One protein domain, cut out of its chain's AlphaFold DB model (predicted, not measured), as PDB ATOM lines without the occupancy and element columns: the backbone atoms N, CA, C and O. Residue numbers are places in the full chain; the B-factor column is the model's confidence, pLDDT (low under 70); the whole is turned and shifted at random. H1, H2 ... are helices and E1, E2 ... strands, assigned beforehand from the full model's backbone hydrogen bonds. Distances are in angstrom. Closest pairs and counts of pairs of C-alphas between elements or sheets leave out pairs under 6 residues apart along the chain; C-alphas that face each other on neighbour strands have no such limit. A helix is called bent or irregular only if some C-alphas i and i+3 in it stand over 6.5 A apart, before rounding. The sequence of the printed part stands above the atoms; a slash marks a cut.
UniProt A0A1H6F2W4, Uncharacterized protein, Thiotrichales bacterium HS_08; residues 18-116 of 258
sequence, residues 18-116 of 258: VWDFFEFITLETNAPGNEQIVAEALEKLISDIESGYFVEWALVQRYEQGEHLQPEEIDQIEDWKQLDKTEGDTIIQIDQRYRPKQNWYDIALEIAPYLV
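What this domain is: This is residues 18 to 116 of the 258 residues of an uncharacterized protein of Thiotrichales bacterium HS_08 (UniProt A0A1H6F2W4). Look for an elongated, loosely built model with two lobes: in one, H1 and H4 lie side by side and run opposite ways; in the other, H2 meets H3 crosswise, and the small hairpin of E1 and E2 follows on from the end of H3. Residues 18 to 33, a long stretch with no named element, run along the lobe of H1 and H4, and the long link from E2 to H4 leads back from the hairpin to that lobe. The printed part has 99 residues, with four named helices and two named strands in the order H1, H2, H3, E1, E2, H4; the sheet, E1 - E2, is antiparallel and the class is mostly helix. The whole is loose, with a radius of gyration of the C-alphas of 16.3 A, and spans 49 by 31 by 20 A.

How they stand to each other: Begin at the hairpin of E1, residues 81 to 83, and E2, residues 90 to 92, antiparallel at 139 degrees; N 82 and O 91 are 2.8 A apart and N 91 and O 82 2.9 A, both within hydrogen-bond range. A tight link joins E1 to H3, residues 71 to 80, and the closest C-alphas of H3 and E2, those of Trp 80 and Ile 92, are 5.6 A apart. H2, residues 53 to 64, touches H3 with residues 59 to 63 alone, closest at the C-alphas of Val 60 and Ile 77, 6.6 A; they are about perpendicular, but only just, at 72 degrees. H1, residues 34 to 50, is close to H2 but not clearly touching, with the C-alphas of Asp 48 and Phe 54 closest at 6.8 A. H1 touches H4, residues 104 to 115, closest at the C-alphas of Val 38 and Ile 111, 6.8 A; they run opposite ways at a shallow tilt of 32 degrees, only just short of steep. H1 and H3 are apart, as are H3 and H4. In H1, H2 and H3 every O i to N i+4 pair is within hydrogen-bond range; in H4, 5 of 8 are.

Where its parts are: Find C-alpha 81 at (351.104, 194.646, 308.547), where E1 begins; E1 is 6.9 A long and E2 6.8 A. H3 measures 14.7 A and H2 16.9 A. Find C-alpha 34 at (322.514, 217.752, 299.465); from there H1 runs 24.1 A to C-alpha 50. H4, 16.5 A long, ends at C-alpha 115, (327.444, 217.379, 289.853), and is only just irregular: C-alphas 110 and 113 are 6.8 A apart.

The domain as a whole: The two C-alphas farthest apart, those of Pro 32 and Pro 71, are 51.0 A apart. The printed part has no cut. The link from E2 to H4, 11 residues, is long; within it residues 99 to 100 pair with residues 18 to 19, parallel. The mean pLDDT of the printed part is 87.5; look for values under 70 at residues 30, 32 and 83 to 90.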
ATOM      1  N   VAL A  18     336.443 196.296 306.314       84.88
ATOM      2  CA  VAL A  18     336.299 197.218 305.192       84.88
ATOM      3  C   VAL A  18     335.677 198.520 305.667       84.88
ATOM      4  O   VAL A  18     334.834 198.542 306.561       84.88
ATOM      5  N   TRP A  19     336.088 199.607 305.037       87.06
ATOM      6  CA  TRP A  19     335.497 200.922 305.170       87.06
ATOM      7  C   TRP A  19     334.555 201.174 303.988       87.06
ATOM      8  O   TRP A  19     334.961 201.062 302.831       87.06
ATOM      9  N   ASP A  20     333.296 201.494 304.277       90.44
ATOM     10  CA  ASP A  20     332.299 201.854 303.269       90.44
ATOM     11  C   ASP A  20     332.275 203.377 303.088       90.44
ATOM     12  O   ASP A  20     331.980 204.120 304.028       90.44
ATOM     13  N   PHE A  21     332.597 203.843 301.876       92.62
ATOM     14  CA  PHE A  21     332.673 205.274 301.566       92.62
ATOM     15  C   PHE A  21     331.358 206.000 301.873       92.62
ATOM     16  O   PHE A  21     331.375 207.129 302.362       92.62
ATOM     17  N   PHE A  22     330.229 205.332 301.626       92.56
ATOM     18  CA  PHE A  22     328.894 205.911 301.739       92.56
ATOM     19  C   PHE A  22     328.153 205.499 303.017       92.56
ATOM     20  O   PHE A  22     326.963 205.771 303.136       92.56
ATOM     21  N   GLU A  23     328.827 204.894 304.006       89.75
ATOM     22  CA  GLU A  23     328.180 204.403 305.240       89.75
ATOM     23  C   GLU A  23     327.288 205.458 305.916       89.75
ATOM     24  O   GLU A  23     326.199 205.154 306.405       89.75
ATOM     25  N   PHE A  24     327.744 206.714 305.900       85.88
ATOM     26  CA  PHE A  24     327.059 207.858 306.502       85.88
ATOM     27  C   PHE A  24     326.732 208.965 305.492       85.88
ATOM     28  O   PHE A  24     326.386 210.074 305.893       85.88
ATOM     29  N   ILE A  25     326.853 208.680 304.194       87.94
ATOM     30  CA  ILE A  25     326.622 209.644 303.115       87.94
ATOM     31  C   ILE A  25     325.433 209.152 302.297       87.94
ATOM     32  O   ILE A  25     325.436 208.043 301.774       87.94
ATOM     33  N   THR A  26     324.408 209.986 302.162       88.19
ATOM     34  CA  THR A  26     323.263 209.704 301.291       88.19
ATOM     35  C   THR A  26     323.149 210.821 300.269       88.19
ATOM     36  O   THR A  26     322.906 211.968 300.632       88.19
ATOM     37  N   LEU A  27     323.355 210.479 298.996       89.75
ATOM     38  CA  LEU A  27     323.250 211.421 297.887       89.75
ATOM     39  C   LEU A  27     321.813 211.422 297.353       89.75
ATOM     40  O   LEU A  27     321.339 210.430 296.794       89.75
ATOM     41  N   GLU A  28     321.107 212.541 297.486       84.88
ATOM     42  CA  GLU A  28     319.708 212.678 297.075       84.88
ATOM     43  C   GLU A  28     319.485 213.894 296.176       84.88
ATOM     44  O   GLU A  28     319.744 215.041 296.535       84.88
ATOM     45  N   THR A  29     318.918 213.671 294.994       75.44
ATOM     46  CA  THR A  29     318.599 214.768 294.077       75.44
ATOM     47  C   THR A  29     317.499 215.657 294.670       75.44
ATOM     48  O   THR A  29     316.447 215.162 295.073       75.44
ATOM     49  N   ASN A  30     317.704 216.977 294.655       69.62
ATOM     50  CA  ASN A  30     316.763 218.000 295.142       69.62
ATOM     51  C   ASN A  30     316.488 218.002 296.661       69.62
ATOM     52  O   ASN A  30     315.559 218.684 297.103       69.62
ATOM     53  N   ALA A  31     317.272 217.281 297.470       74.81
ATOM     54  CA  ALA A  31     317.163 217.373 298.922       74.81
ATOM     55  C   ALA A  31     317.871 218.643 299.451       74.81
ATOM     56  O   ALA A  31     318.991 218.949 299.028       74.81
ATOM     57  N   PRO A  32     317.259 219.406 300.381       69.19
ATOM     58  CA  PRO A  32     317.917 220.547 301.011       69.19
ATOM     59  C   PRO A  32     319.231 220.135 301.688       69.19
ATOM     60  O   PRO A  32     319.249 219.191 302.472       69.19
ATOM     61  N   GLY A  33     320.320 220.853 301.407       76.81
ATOM     62  CA  GLY A  33     321.647 220.555 301.961       76.81
ATOM     63  C   GLY A  33     322.418 219.448 301.236       76.81
ATOM     64  O   GLY A  33     323.577 219.221 301.567       76.81
ATOM     65  N   ASN A  34     321.834 218.807 300.216       84.62
ATOM     66  CA  ASN A  34     322.514 217.752 299.465       84.62
ATOM     67  C   ASN A  34     323.782 218.240 298.751       84.62
ATOM     68  O   ASN A  34     324.738 217.490 298.638       84.62
ATOM     69  N   GLU A  35     323.826 219.492 298.300       86.06
ATOM     70  CA  GLU A  35     325.022 220.046 297.648       86.06
ATOM     71  C   GLU A  35     326.246 220.035 298.558       86.06
ATOM     72  O   GLU A  35     327.335 219.704 298.102       86.06
ATOM     73  N   GLN A  36     326.060 220.320 299.850       89.38
ATOM     74  CA  GLN A  36     327.137 220.240 300.833       89.38
ATOM     75  C   GLN A  36     327.597 218.790 301.023       89.38
ATOM     76  O   GLN A  36     328.792 218.530 301.074       89.38
ATOM     77  N   ILE A  37     326.660 217.838 301.065       92.75
ATOM     78  CA  ILE A  37     326.969 216.406 301.189       92.75
ATOM     79  C   ILE A  37     327.739 215.909 299.955       92.75
ATOM     80  O   ILE A  37     328.726 215.189 300.086       92.75
ATOM     81  N   VAL A  38     327.315 216.313 298.753       93.94
ATOM     82  CA  VAL A  38     328.003 215.997 297.491       93.94
ATOM     83  C   VAL A  38     329.400 216.617 297.471       93.94
ATOM     84  O   VAL A  38     330.344 215.945 297.061       93.94
ATOM     85  N   ALA A  39     329.545 217.862 297.931       93.00
ATOM     86  CA  ALA A  39     330.836 218.533 298.021       93.00
ATOM     87  C   ALA A  39     331.786 217.813 298.983       93.00
ATOM     88  O   ALA A  39     332.895 217.472 298.589       93.00
ATOM     89  N   GLU A  40     331.337 217.484 300.195       94.19
ATOM     90  CA  GLU A  40     332.135 216.743 301.180       94.19
ATOM     91  C   GLU A  40     332.534 215.354 300.666       94.19
ATOM     92  O   GLU A  40     333.678 214.927 300.835       94.19
ATOM     93  N   ALA A  41     331.617 214.654 299.989       95.94
ATOM     94  CA  ALA A  41     331.914 213.381 299.340       95.94
ATOM     95  C   ALA A  41     332.970 213.548 298.235       95.94
ATOM     96  O   ALA A  41     333.909 212.756 298.150       95.94
ATOM     97  N   LEU A  42     332.856 214.583 297.402       97.19
ATOM     98  CA  LEU A  42     333.812 214.843 296.332       97.19
ATOM     99  C   LEU A  42     335.195 215.224 296.874       97.19
ATOM    100  O   LEU A  42     336.193 214.653 296.439       97.19
ATOM    101  N   GLU A  43     335.257 216.146 297.834       96.31
ATOM    102  CA  GLU A  43     336.492 216.571 298.502       96.31
ATOM    103  C   GLU A  43     337.199 215.383 299.147       96.31
ATOM    104  O   GLU A  43     338.412 215.213 299.010       96.31
ATOM    105  N   LYS A  44     336.432 214.508 299.800       96.00
ATOM    106  CA  LYS A  44     336.970 213.290 300.384       96.00
ATOM    107  C   LYS A  44     337.525 212.332 299.330       96.00
ATOM    108  O   LYS A  44     338.617 211.801 299.524       96.00
ATOM    109  N   LEU A  45     336.802 212.104 298.232       97.38
ATOM    110  CA  LEU A  45     337.293 211.277 297.126       97.38
ATOM    111  C   LEU A  45     338.595 211.851 296.548       97.38
ATOM    112  O   LEU A  45     339.544 211.100 296.334       97.38
ATOM    113  N   ILE A  46     338.647 213.166 296.323       97.75
ATOM    114  CA  ILE A  46     339.838 213.865 295.826       97.75
ATOM    115  C   ILE A  46     341.009 213.662 296.787       97.75
ATOM    116  O   ILE A  46     342.058 213.187 296.361       97.75
ATOM    117  N   SER A  47     340.809 213.924 298.079       96.62
ATOM    118  CA  SER A  47     341.852 213.753 299.093       96.62
ATOM    119  C   SER A  47     342.377 212.314 299.143       96.62
ATOM    120  O   SER A  47     343.585 212.108 299.245       96.62
ATOM    121  N   ASP A  48     341.492 211.322 299.016       95.75
ATOM    122  CA  ASP A  48     341.853 209.902 299.000       95.75
ATOM    123  C   ASP A  48     342.618 209.500 297.720       95.75
ATOM    124  O   ASP A  48     343.470 208.609 297.748       95.75
ATOM    125  N   ILE A  49     342.348 210.151 296.584       97.00
ATOM    126  CA  ILE A  49     343.128 209.965 295.352       97.00
ATOM    127  C   ILE A  49     344.516 210.598 295.499       97.00
ATOM    128  O   ILE A  49     345.519 209.941 295.222       97.00
ATOM    129  N   GLU A  50     344.581 211.852 295.947       96.12
ATOM    130  CA  GLU A  50     345.829 212.611 296.083       96.12
ATOM    131  C   GLU A  50     346.786 211.990 297.103       96.12
ATOM    132  O   GLU A  50     348.001 212.020 296.904       96.12
ATOM    133  N   SER A  51     346.254 211.389 298.174       94.31
ATOM    134  CA  SER A  51     347.068 210.713 299.186       94.31
ATOM    135  C   SER A  51     347.620 209.363 298.723       94.31
ATOM    136  O   SER A  51     348.404 208.762 299.447       94.31
ATOM    137  N   GLY A  52     347.190 208.846 297.565       94.06
ATOM    138  CA  GLY A  52     347.565 207.515 297.084       94.06
ATOM    139  C   GLY A  52     346.797 206.362 297.738       94.06
ATOM    140  O   GLY A  52     347.058 205.209 297.401       94.06
ATOM    141  N   TYR A  53     345.800 206.640 298.586       93.69
ATOM    142  CA  TYR A  53     345.099 205.629 299.387       93.69
ATOM    143  C   TYR A  53     344.534 204.478 298.536       93.69
ATOM    144  O   TYR A  53     344.668 203.302 298.879       93.69
ATOM    145  N   PHE A  54     343.943 204.787 297.379       94.94
ATOM    146  CA  PHE A  54     343.428 203.755 296.473       94.94
ATOM    147  C   PHE A  54     344.525 202.955 295.759       94.94
ATOM    148  O   PHE A  54     344.317 201.780 295.462       94.94
ATOM    149  N   VAL A  55     345.676 203.568 295.478       93.75
ATOM    150  CA  VAL A  55     346.821 202.897 294.838       93.75
ATOM    151  C   VAL A  55     347.436 201.889 295.803       93.75
ATOM    152  O   VAL A  55     347.685 200.742 295.432       93.75
ATOM    153  N   GLU A  56     347.616 202.288 297.058       93.19
ATOM    154  CA  GLU A  56     348.190 201.444 298.105       93.19
ATOM    155  C   GLU A  56     347.310 200.217 298.382       93.19
ATOM    156  O   GLU A  56     347.798 199.085 298.417       93.19
ATOM    157  N   TRP A  57     345.989 200.395 298.471       92.50
ATOM    158  CA  TRP A  57     345.071 199.263 298.630       92.50
ATOM    159  C   TRP A  57     344.980 198.365 297.395       92.50
ATOM    160  O   TRP A  57     344.812 197.150 297.531       92.50
ATOM    161  N   ALA A  58     345.135 198.923 296.192       90.81
ATOM    162  CA  ALA A  58     345.246 198.120 294.979       90.81
ATOM    163  C   ALA A  58     346.510 197.252 294.994       90.81
ATOM    164  O   ALA A  58     346.466 196.095 294.576       90.81
ATOM    165  N   LEU A  59     347.622 197.776 295.518       91.19
ATOM    166  CA  LEU A  59     348.856 197.018 295.680       91.19
ATOM    167  C   LEU A  59     348.672 195.834 296.641       91.19
ATOM    168  O   LEU A  59     349.037 194.705 296.303       91.19
ATOM    169  N   VAL A  60     348.032 196.063 297.792       90.12
ATOM    170  CA  VAL A  60     347.685 194.993 298.744       90.12
ATOM    171  C   VAL A  60     346.812 193.926 298.079       90.12
ATOM    172  O   VAL A  60     347.082 192.734 298.208       90.12
ATOM    173  N   GLN A  61     345.805 194.329 297.301       88.69
ATOM    174  CA  GLN A  61     344.947 193.382 296.592       88.69
ATOM    175  C   GLN A  61     345.723 192.516 295.586       88.69
ATOM    176  O   GLN A  61     345.471 191.315 295.499       88.69
ATOM    177  N   ARG A  62     346.679 193.093 294.850       88.75
ATOM    178  CA  ARG A  62     347.541 192.341 293.920       88.75
ATOM    179  C   ARG A  62     348.401 191.312 294.661       88.75
ATOM    180  O   ARG A  62     348.515 190.173 294.210       88.75
ATOM    181  N   TYR A  63     348.943 191.680 295.823       88.94
ATOM    182  CA  TYR A  63     349.687 190.760 296.692       88.94
ATOM    183  C   TYR A  63     348.821 189.588 297.163       88.94
ATOM    184  O   TYR A  63     349.214 188.432 297.021       88.94
ATOM    185  N   GLU A  64     347.613 189.869 297.663       86.62
ATOM    186  CA  GLU A  64     346.651 188.851 298.111       86.62
ATOM    187  C   GLU A  64     346.242 187.889 296.985       86.62
ATOM    188  O   GLU A  64     346.015 186.701 297.221       86.62
ATOM    189  N   GLN A  65     346.170 188.387 295.749       88.00
ATOM    190  CA  GLN A  65     345.858 187.595 294.557       88.00
ATOM    191  C   GLN A  65     347.051 186.774 294.044       88.00
ATOM    192  O   GLN A  65     346.903 186.002 293.092       88.00
ATOM    193  N   GLY A  66     348.219 186.895 294.679       87.94
ATOM    194  CA  GLY A  66     349.438 186.198 294.278       87.94
ATOM    195  C   GLY A  66     350.017 186.715 292.963       87.94
ATOM    196  O   GLY A  66     350.706 185.966 292.264       87.94
ATOM    197  N   GLU A  67     349.726 187.966 292.597       90.19
ATOM    198  CA  GLU A  67     350.376 188.598 291.456       90.19
ATOM    199  C   GLU A  67     351.876 188.766 291.705       90.19
ATOM    200  O   GLU A  67     352.355 188.850 292.838       90.19
ATOM    201  N   HIS A  68     352.644 188.823 290.619       91.44
ATOM    202  CA  HIS A  68     354.064 189.107 290.726       91.44
ATOM    203  C   HIS A  68     354.276 190.584 291.083       91.44
ATOM    204  O   HIS A  68     353.931 191.468 290.296       91.44
ATOM    205  N   LEU A  69     354.863 190.818 292.254       90.88
ATOM    206  CA  LEU A  69     355.240 192.135 292.758       90.88
ATOM    207  C   LEU A  69     356.759 192.274 292.826       90.88
ATOM    208  O   LEU A  69     357.485 191.281 292.946       90.88
ATOM    209  N   GLN A  70     357.233 193.512 292.732       92.31
ATOM    210  CA  GLN A  70     358.631 193.849 292.959       92.31
ATOM    211  C   GLN A  70     358.990 193.680 294.445       92.31
ATOM    212  O   GLN A  70     358.118 193.807 295.307       92.31
ATOM    213  N   PRO A  71     360.262 193.407 294.781       92.38
ATOM    214  CA  PRO A  71     360.691 193.288 296.174       92.38
ATOM    215  C   PRO A  71     360.333 194.510 297.029       92.38
ATOM    216  O   PRO A  71     359.861 194.343 298.147       92.38
ATOM    217  N   GLU A  72     360.474 195.721 296.488       92.25
ATOM    218  CA  GLU A  72     360.179 196.968 297.203       92.25
ATOM    219  C   GLU A  72     358.682 197.118 297.521       92.25
ATOM    220  O   GLU A  72     358.318 197.622 298.580       92.25
ATOM    221  N   GLU A  73     357.812 196.643 296.624       90.69
ATOM    222  CA  GLU A  73     356.362 196.606 296.840       90.69
ATOM    223  C   GLU A  73     355.995 195.630 297.971       90.69
ATOM    224  O   GLU A  73     355.108 195.910 298.775       90.69
ATOM    225  N   ILE A  74     356.684 194.485 298.048       88.38
ATOM    226  CA  ILE A  74     356.477 193.500 299.118       88.38
ATOM    227  C   ILE A  74     356.920 194.084 300.457       88.38
ATOM    228  O   ILE A  74     356.154 194.013 301.414       88.38
ATOM    229  N   ASP A  75     358.108 194.691 300.519       89.00
ATOM    230  CA  ASP A  75     358.621 195.326 301.738       89.00
ATOM    231  C   ASP A  75     357.644 196.399 302.254       89.00
ATOM    232  O   ASP A  75     357.309 196.412 303.438       89.00
ATOM    233  N   GLN A  76     357.096 197.225 301.355       88.69
ATOM    234  CA  GLN A  76     356.083 198.226 301.697       88.69
ATOM    235  C   GLN A  76     354.807 197.604 302.295       88.69
ATOM    236  O   GLN A  76     354.267 198.118 303.273       88.69
ATOM    237  N   ILE A  77     354.326 196.484 301.745       87.19
ATOM    238  CA  ILE A  77     353.157 195.781 302.290       87.19
ATOM    239  C   ILE A  77     353.459 195.178 303.666       87.19
ATOM    240  O   ILE A  77     352.604 195.222 304.552       87.19
ATOM    241  N   GLU A  78     354.645 194.597 303.858       84.81
ATOM    242  CA  GLU A  78     355.052 194.052 305.158       84.81
ATOM    243  C   GLU A  78     355.124 195.152 306.232       84.81
ATOM    244  O   GLU A  78     354.712 194.905 307.366       84.81
ATOM    245  N   ASP A  79     355.540 196.373 305.877       85.25
ATOM    246  CA  ASP A  79     355.556 197.530 306.787       85.25
ATOM    247  C   ASP A  79     354.145 197.962 307.240       85.25
ATOM    248  O   ASP A  79     353.972 198.483 308.346       85.25
ATOM    249  N   TRP A  80     353.114 197.716 306.424       85.44
ATOM    250  CA  TRP A  80     351.715 198.000 306.767       85.44
ATOM    251  C   TRP A  80     351.027 196.896 307.576       85.44
ATOM    252  O   TRP A  80     349.909 197.096 308.069       85.44
ATOM    253  N   LYS A  81     351.658 195.727 307.730       79.69
ATOM    254  CA  LYS A  81     351.104 194.646 308.547       79.69
ATOM    255  C   LYS A  81     351.196 195.003 310.020       79.69
ATOM    256  O   LYS A  81     352.264 195.246 310.576       79.69
ATOM    257  N   GLN A  82     350.055 194.951 310.686       71.25
ATOM    258  CA  GLN A  82     349.945 195.116 312.123       71.25
ATOM    259  C   GLN A  82     349.364 193.847 312.745       71.25
ATOM    260  O   GLN A  82     348.537 193.150 312.161       71.25
ATOM    261  N   LEU A  83     349.809 193.536 313.959       63.12
ATOM    262  CA  LEU A  83     349.195 192.488 314.767       63.12
ATOM    263  C   LEU A  83     347.911 193.039 315.386       63.12
ATOM    264  O   LEU A  83     347.961 194.014 316.146       63.12
ATOM    265  N   ASP A  84     346.785 192.390 315.105       62.81
ATOM    266  CA  ASP A  84     345.544 192.620 315.827       62.81
ATOM    267  C   ASP A  84     345.775 192.276 317.304       62.81
ATOM    268  O   ASP A  84     346.086 191.141 317.683       62.81
ATOM    269  N   LYS A  85     345.649 193.290 318.162       59.53
ATOM    270  CA  LYS A  85     345.890 193.172 319.606       59.53
ATOM    271  C   LYS A  85     344.830 192.329 320.321       59.53
ATOM    272  O   LYS A  85     345.032 191.976 321.483       59.53
ATOM    273  N   THR A  86     343.714 192.052 319.658       60.84
ATOM    274  CA  THR A  86     342.521 191.408 320.208       60.84
ATOM    275  C   THR A  86     342.405 189.958 319.764       60.84
ATOM    276  O   THR A  86     342.178 189.091 320.608       60.84
ATOM    277  N   GLU A  87     342.609 189.682 318.476       61.41
ATOM    278  CA  GLU A  87     342.413 188.339 317.908       61.41
ATOM    279  C   GLU A  87     343.731 187.614 317.591       61.41
ATOM    280  O   GLU A  87     343.739 186.401 317.394       61.41
ATOM    281  N   GLY A  88     344.872 188.318 317.637       61.44
ATOM    282  CA  GLY A  88     346.187 187.752 317.309       61.44
ATOM    283  C   GLY A  88     346.403 187.518 315.812       61.44
ATOM    284  O   GLY A  88     347.453 187.005 315.421       61.44
ATOM    285  N   ASP A  89     345.435 187.917 314.990       67.50
ATOM    286  CA  ASP A  89     345.490 187.853 313.538       67.50
ATOM    287  C   ASP A  89     346.302 189.022 312.963       67.50
ATOM    288  O   ASP A  89     346.460 190.074 313.579       67.50
ATOM    289  N   THR A  90     346.886 188.833 311.779       68.62
ATOM    290  CA  THR A  90     347.594 189.918 311.084       68.62
ATOM    291  C   THR A  90     346.591 190.711 310.262       68.62
ATOM    292  O   THR A  90     345.983 190.161 309.347       68.62
ATOM    293  N   ILE A  91     346.441 191.996 310.571       75.25
ATOM    294  CA  ILE A  91     345.626 192.935 309.802       75.25
ATOM    295  C   ILE A  91     346.541 193.871 309.015       75.25
ATOM    296  O   ILE A  91     347.600 194.269 309.495       75.25
ATOM    297  N   ILE A  92     346.142 194.232 307.799       77.75
ATOM    298  CA  ILE A  92     346.799 195.309 307.053       77.75
ATOM    299  C   ILE A  92     346.005 196.580 307.313       77.75
ATOM    300  O   ILE A  92     344.784 196.600 307.147       77.75
ATOM    301  N   GLN A  93     346.692 197.633 307.741       78.56
ATOM    302  CA  GLN A  93     346.090 198.945 307.936       78.56
ATOM    303  C   GLN A  93     347.053 200.001 307.406       78.56
ATOM    304  O   GLN A  93     348.177 200.126 307.891       78.56
ATOM    305  N   ILE A  94     346.599 200.765 306.417       82.75
ATOM    306  CA  ILE A  94     347.399 201.798 305.760       82.75
ATOM    307  C   ILE A  94     346.968 203.137 306.347       82.75
ATOM    308  O   ILE A  94     345.786 203.471 306.300       82.75
ATOM    309  N   ASP A  95     347.889 203.857 306.992       81.81
ATOM    310  CA  ASP A  95     347.622 205.141 307.661       81.81
ATOM    311  C   ASP A  95     346.408 205.133 308.604       81.81
ATOM    312  O   ASP A  95     345.620 206.073 308.671       81.81
ATOM    313  N   GLN A  96     346.252 204.048 309.367       82.31
ATOM    314  CA  GLN A  96     345.110 203.827 310.267       82.31
ATOM    315  C   GLN A  96     343.747 203.721 309.557       82.31
ATOM    316  O   GLN A  96     342.695 203.774 310.198       82.31
ATOM    317  N   ARG A  97     343.735 203.506 308.243       84.69
ATOM    318  CA  ARG A  97     342.523 203.341 307.442       84.69
ATOM    319  C   ARG A  97     342.371 201.895 306.989       84.69
ATOM    320  O   ARG A  97     343.342 201.236 306.623       84.69
ATOM    321  N   TYR A  98     341.131 201.416 307.019       86.62
ATOM    322  CA  TYR A  98     340.756 200.088 306.532       86.62
ATOM    323  C   TYR A  98     340.683 200.039 305.012       86.62
ATOM    324  O   TYR A  98     340.736 201.078 304.355       86.62
ATOM    325  N   ARG A  99     340.530 198.833 304.460       88.62
ATOM    326  CA  ARG A  99     340.347 198.616 303.024       88.62
ATOM    327  C   ARG A  99     339.065 199.288 302.544       88.62
ATOM    328  O   ARG A  99     338.030 199.060 303.164       88.62
ATOM    329  N   PRO A 100     339.070 200.052 301.443       91.12
ATOM    330  CA  PRO A 100     337.829 200.578 300.907       91.12
ATOM    331  C   PRO A 100     336.977 199.431 300.352       91.12
ATOM    332  O   PRO A 100     337.474 198.535 299.667       91.12
ATOM    333  N   LYS A 101     335.682 199.447 300.662       92.12
ATOM    334  CA  LYS A 101     334.707 198.474 300.156       92.12
ATOM    335  C   LYS A 101     334.442 198.666 298.659       92.12
ATOM    336  O   LYS A 101     334.218 197.688 297.950       92.12
ATOM    337  N   GLN A 102     334.463 199.913 298.194       93.31
ATOM    338  CA  GLN A 102     334.298 200.311 296.797       93.31
ATOM    339  C   GLN A 102     335.637 200.738 296.188       93.31
ATOM    340  O   GLN A 102     336.498 201.282 296.881       93.31
ATOM    341  N   ASN A 103     335.805 200.568 294.875       94.50
ATOM    342  CA  ASN A 103     336.925 201.202 294.183       94.50
ATOM    343  C   ASN A 103     336.666 202.705 294.034       94.50
ATOM    344  O   ASN A 103     335.519 203.153 294.021       94.50
ATOM    345  N   TRP A 104     337.728 203.484 293.825       96.38
ATOM    346  CA  TRP A 104     337.609 204.926 293.582       96.38
ATOM    347  C   TRP A 104     336.657 205.247 292.420       96.38
ATOM    348  O   TRP A 104     335.915 206.224 292.481       96.38
ATOM    349  N   TYR A 105     336.653 204.417 291.370       96.69
ATOM    350  CA  TYR A 105     335.835 204.639 290.182       96.69
ATOM    351  C   TYR A 105     334.354 204.347 290.429       96.69
ATOM    352  O   TYR A 105     333.510 205.003 289.827       96.69
ATOM    353  N   ASP A 106     334.031 203.418 291.332       96.81
ATOM    354  CA  ASP A 106     332.651 203.151 291.745       96.81
ATOM    355  C   ASP A 106     332.109 204.359 292.526       96.81
ATOM    356  O   ASP A 106     331.022 204.855 292.237       96.81
ATOM    357  N   ILE A 107     332.927 204.905 293.434       97.44
ATOM    358  CA  ILE A 107     332.612 206.116 294.205       97.44
ATOM    359  C   ILE A 107     332.438 207.323 293.273       97.44
ATOM    360  O   ILE A 107     331.460 208.062 293.371       97.44
ATOM    361  N   ALA A 108     333.362 207.514 292.328       97.50
ATOM    362  CA  ALA A 108     333.303 208.616 291.374       97.50
ATOM    363  C   ALA A 108     332.058 208.541 290.475       97.50
ATOM    364  O   ALA A 108     331.438 209.568 290.196       97.50
ATOM    365  N   LEU A 109     331.673 207.336 290.035       97.12
ATOM    366  CA  LEU A 109     330.460 207.106 289.246       97.12
ATOM    367  C   LEU A 109     329.177 207.373 290.032       97.12
ATOM    368  O   LEU A 109     328.183 207.778 289.432       97.12
ATOM    369  N   GLU A 110     329.199 207.162 291.344       96.56
ATOM    370  CA  GLU A 110     328.073 207.459 292.223       96.56
ATOM    371  C   GLU A 110     327.938 208.968 292.488       96.56
ATOM    372  O   GLU A 110     326.827 209.490 292.460       96.56
ATOM    373  N   ILE A 111     329.052 209.696 292.633       96.38
ATOM    374  CA  ILE A 111     329.056 211.154 292.868       96.38
ATOM    375  C   ILE A 111     328.756 211.952 291.591       96.38
ATOM    376  O   ILE A 111     327.957 212.889 291.616       96.38
ATOM    377  N   ALA A 112     329.380 211.608 290.459       96.19
ATOM    378  CA  ALA A 112     329.383 212.442 289.252       96.19
ATOM    379  C   ALA A 112     327.993 212.860 288.719       96.19
ATOM    380  O   ALA A 112     327.853 214.011 288.300       96.19
ATOM    381  N   PRO A 113     326.941 212.012 288.737       94.88
ATOM    382  CA  PRO A 113     325.596 212.416 288.328       94.88
ATOM    383  C   PRO A 113     325.027 213.596 289.124       94.88
ATOM    384  O   PRO A 113     324.250 214.375 288.574       94.88
ATOM    385  N   TYR A 114     325.424 213.747 290.389       93.75
ATOM    386  CA  TYR A 114     324.955 214.811 291.280       93.75
ATOM    387  C   TYR A 114     325.683 216.143 291.065       93.75
ATOM    388  O   TYR A 114     325.252 217.159 291.598       93.75
ATOM    389  N   LEU A 115     326.751 216.155 290.262       93.94
ATOM    390  CA  LEU A 115     327.444 217.379 289.853       93.94
ATOM    391  C   LEU A 115     326.740 218.080 288.682       93.94
ATOM    392  O   LEU A 115     327.089 219.205 288.332       93.94
ATOM    393  N   VAL A 116     325.772 217.427 288.033       93.88
ATOM    394  CA  VAL A 116     325.098 218.005 286.870       93.88
ATOM    395  C   VAL A 116     324.058 219.037 287.300       93.88
ATOM    396  O   VAL A 116     323.110 218.726 288.017       93.88
TER     397      VAL A 116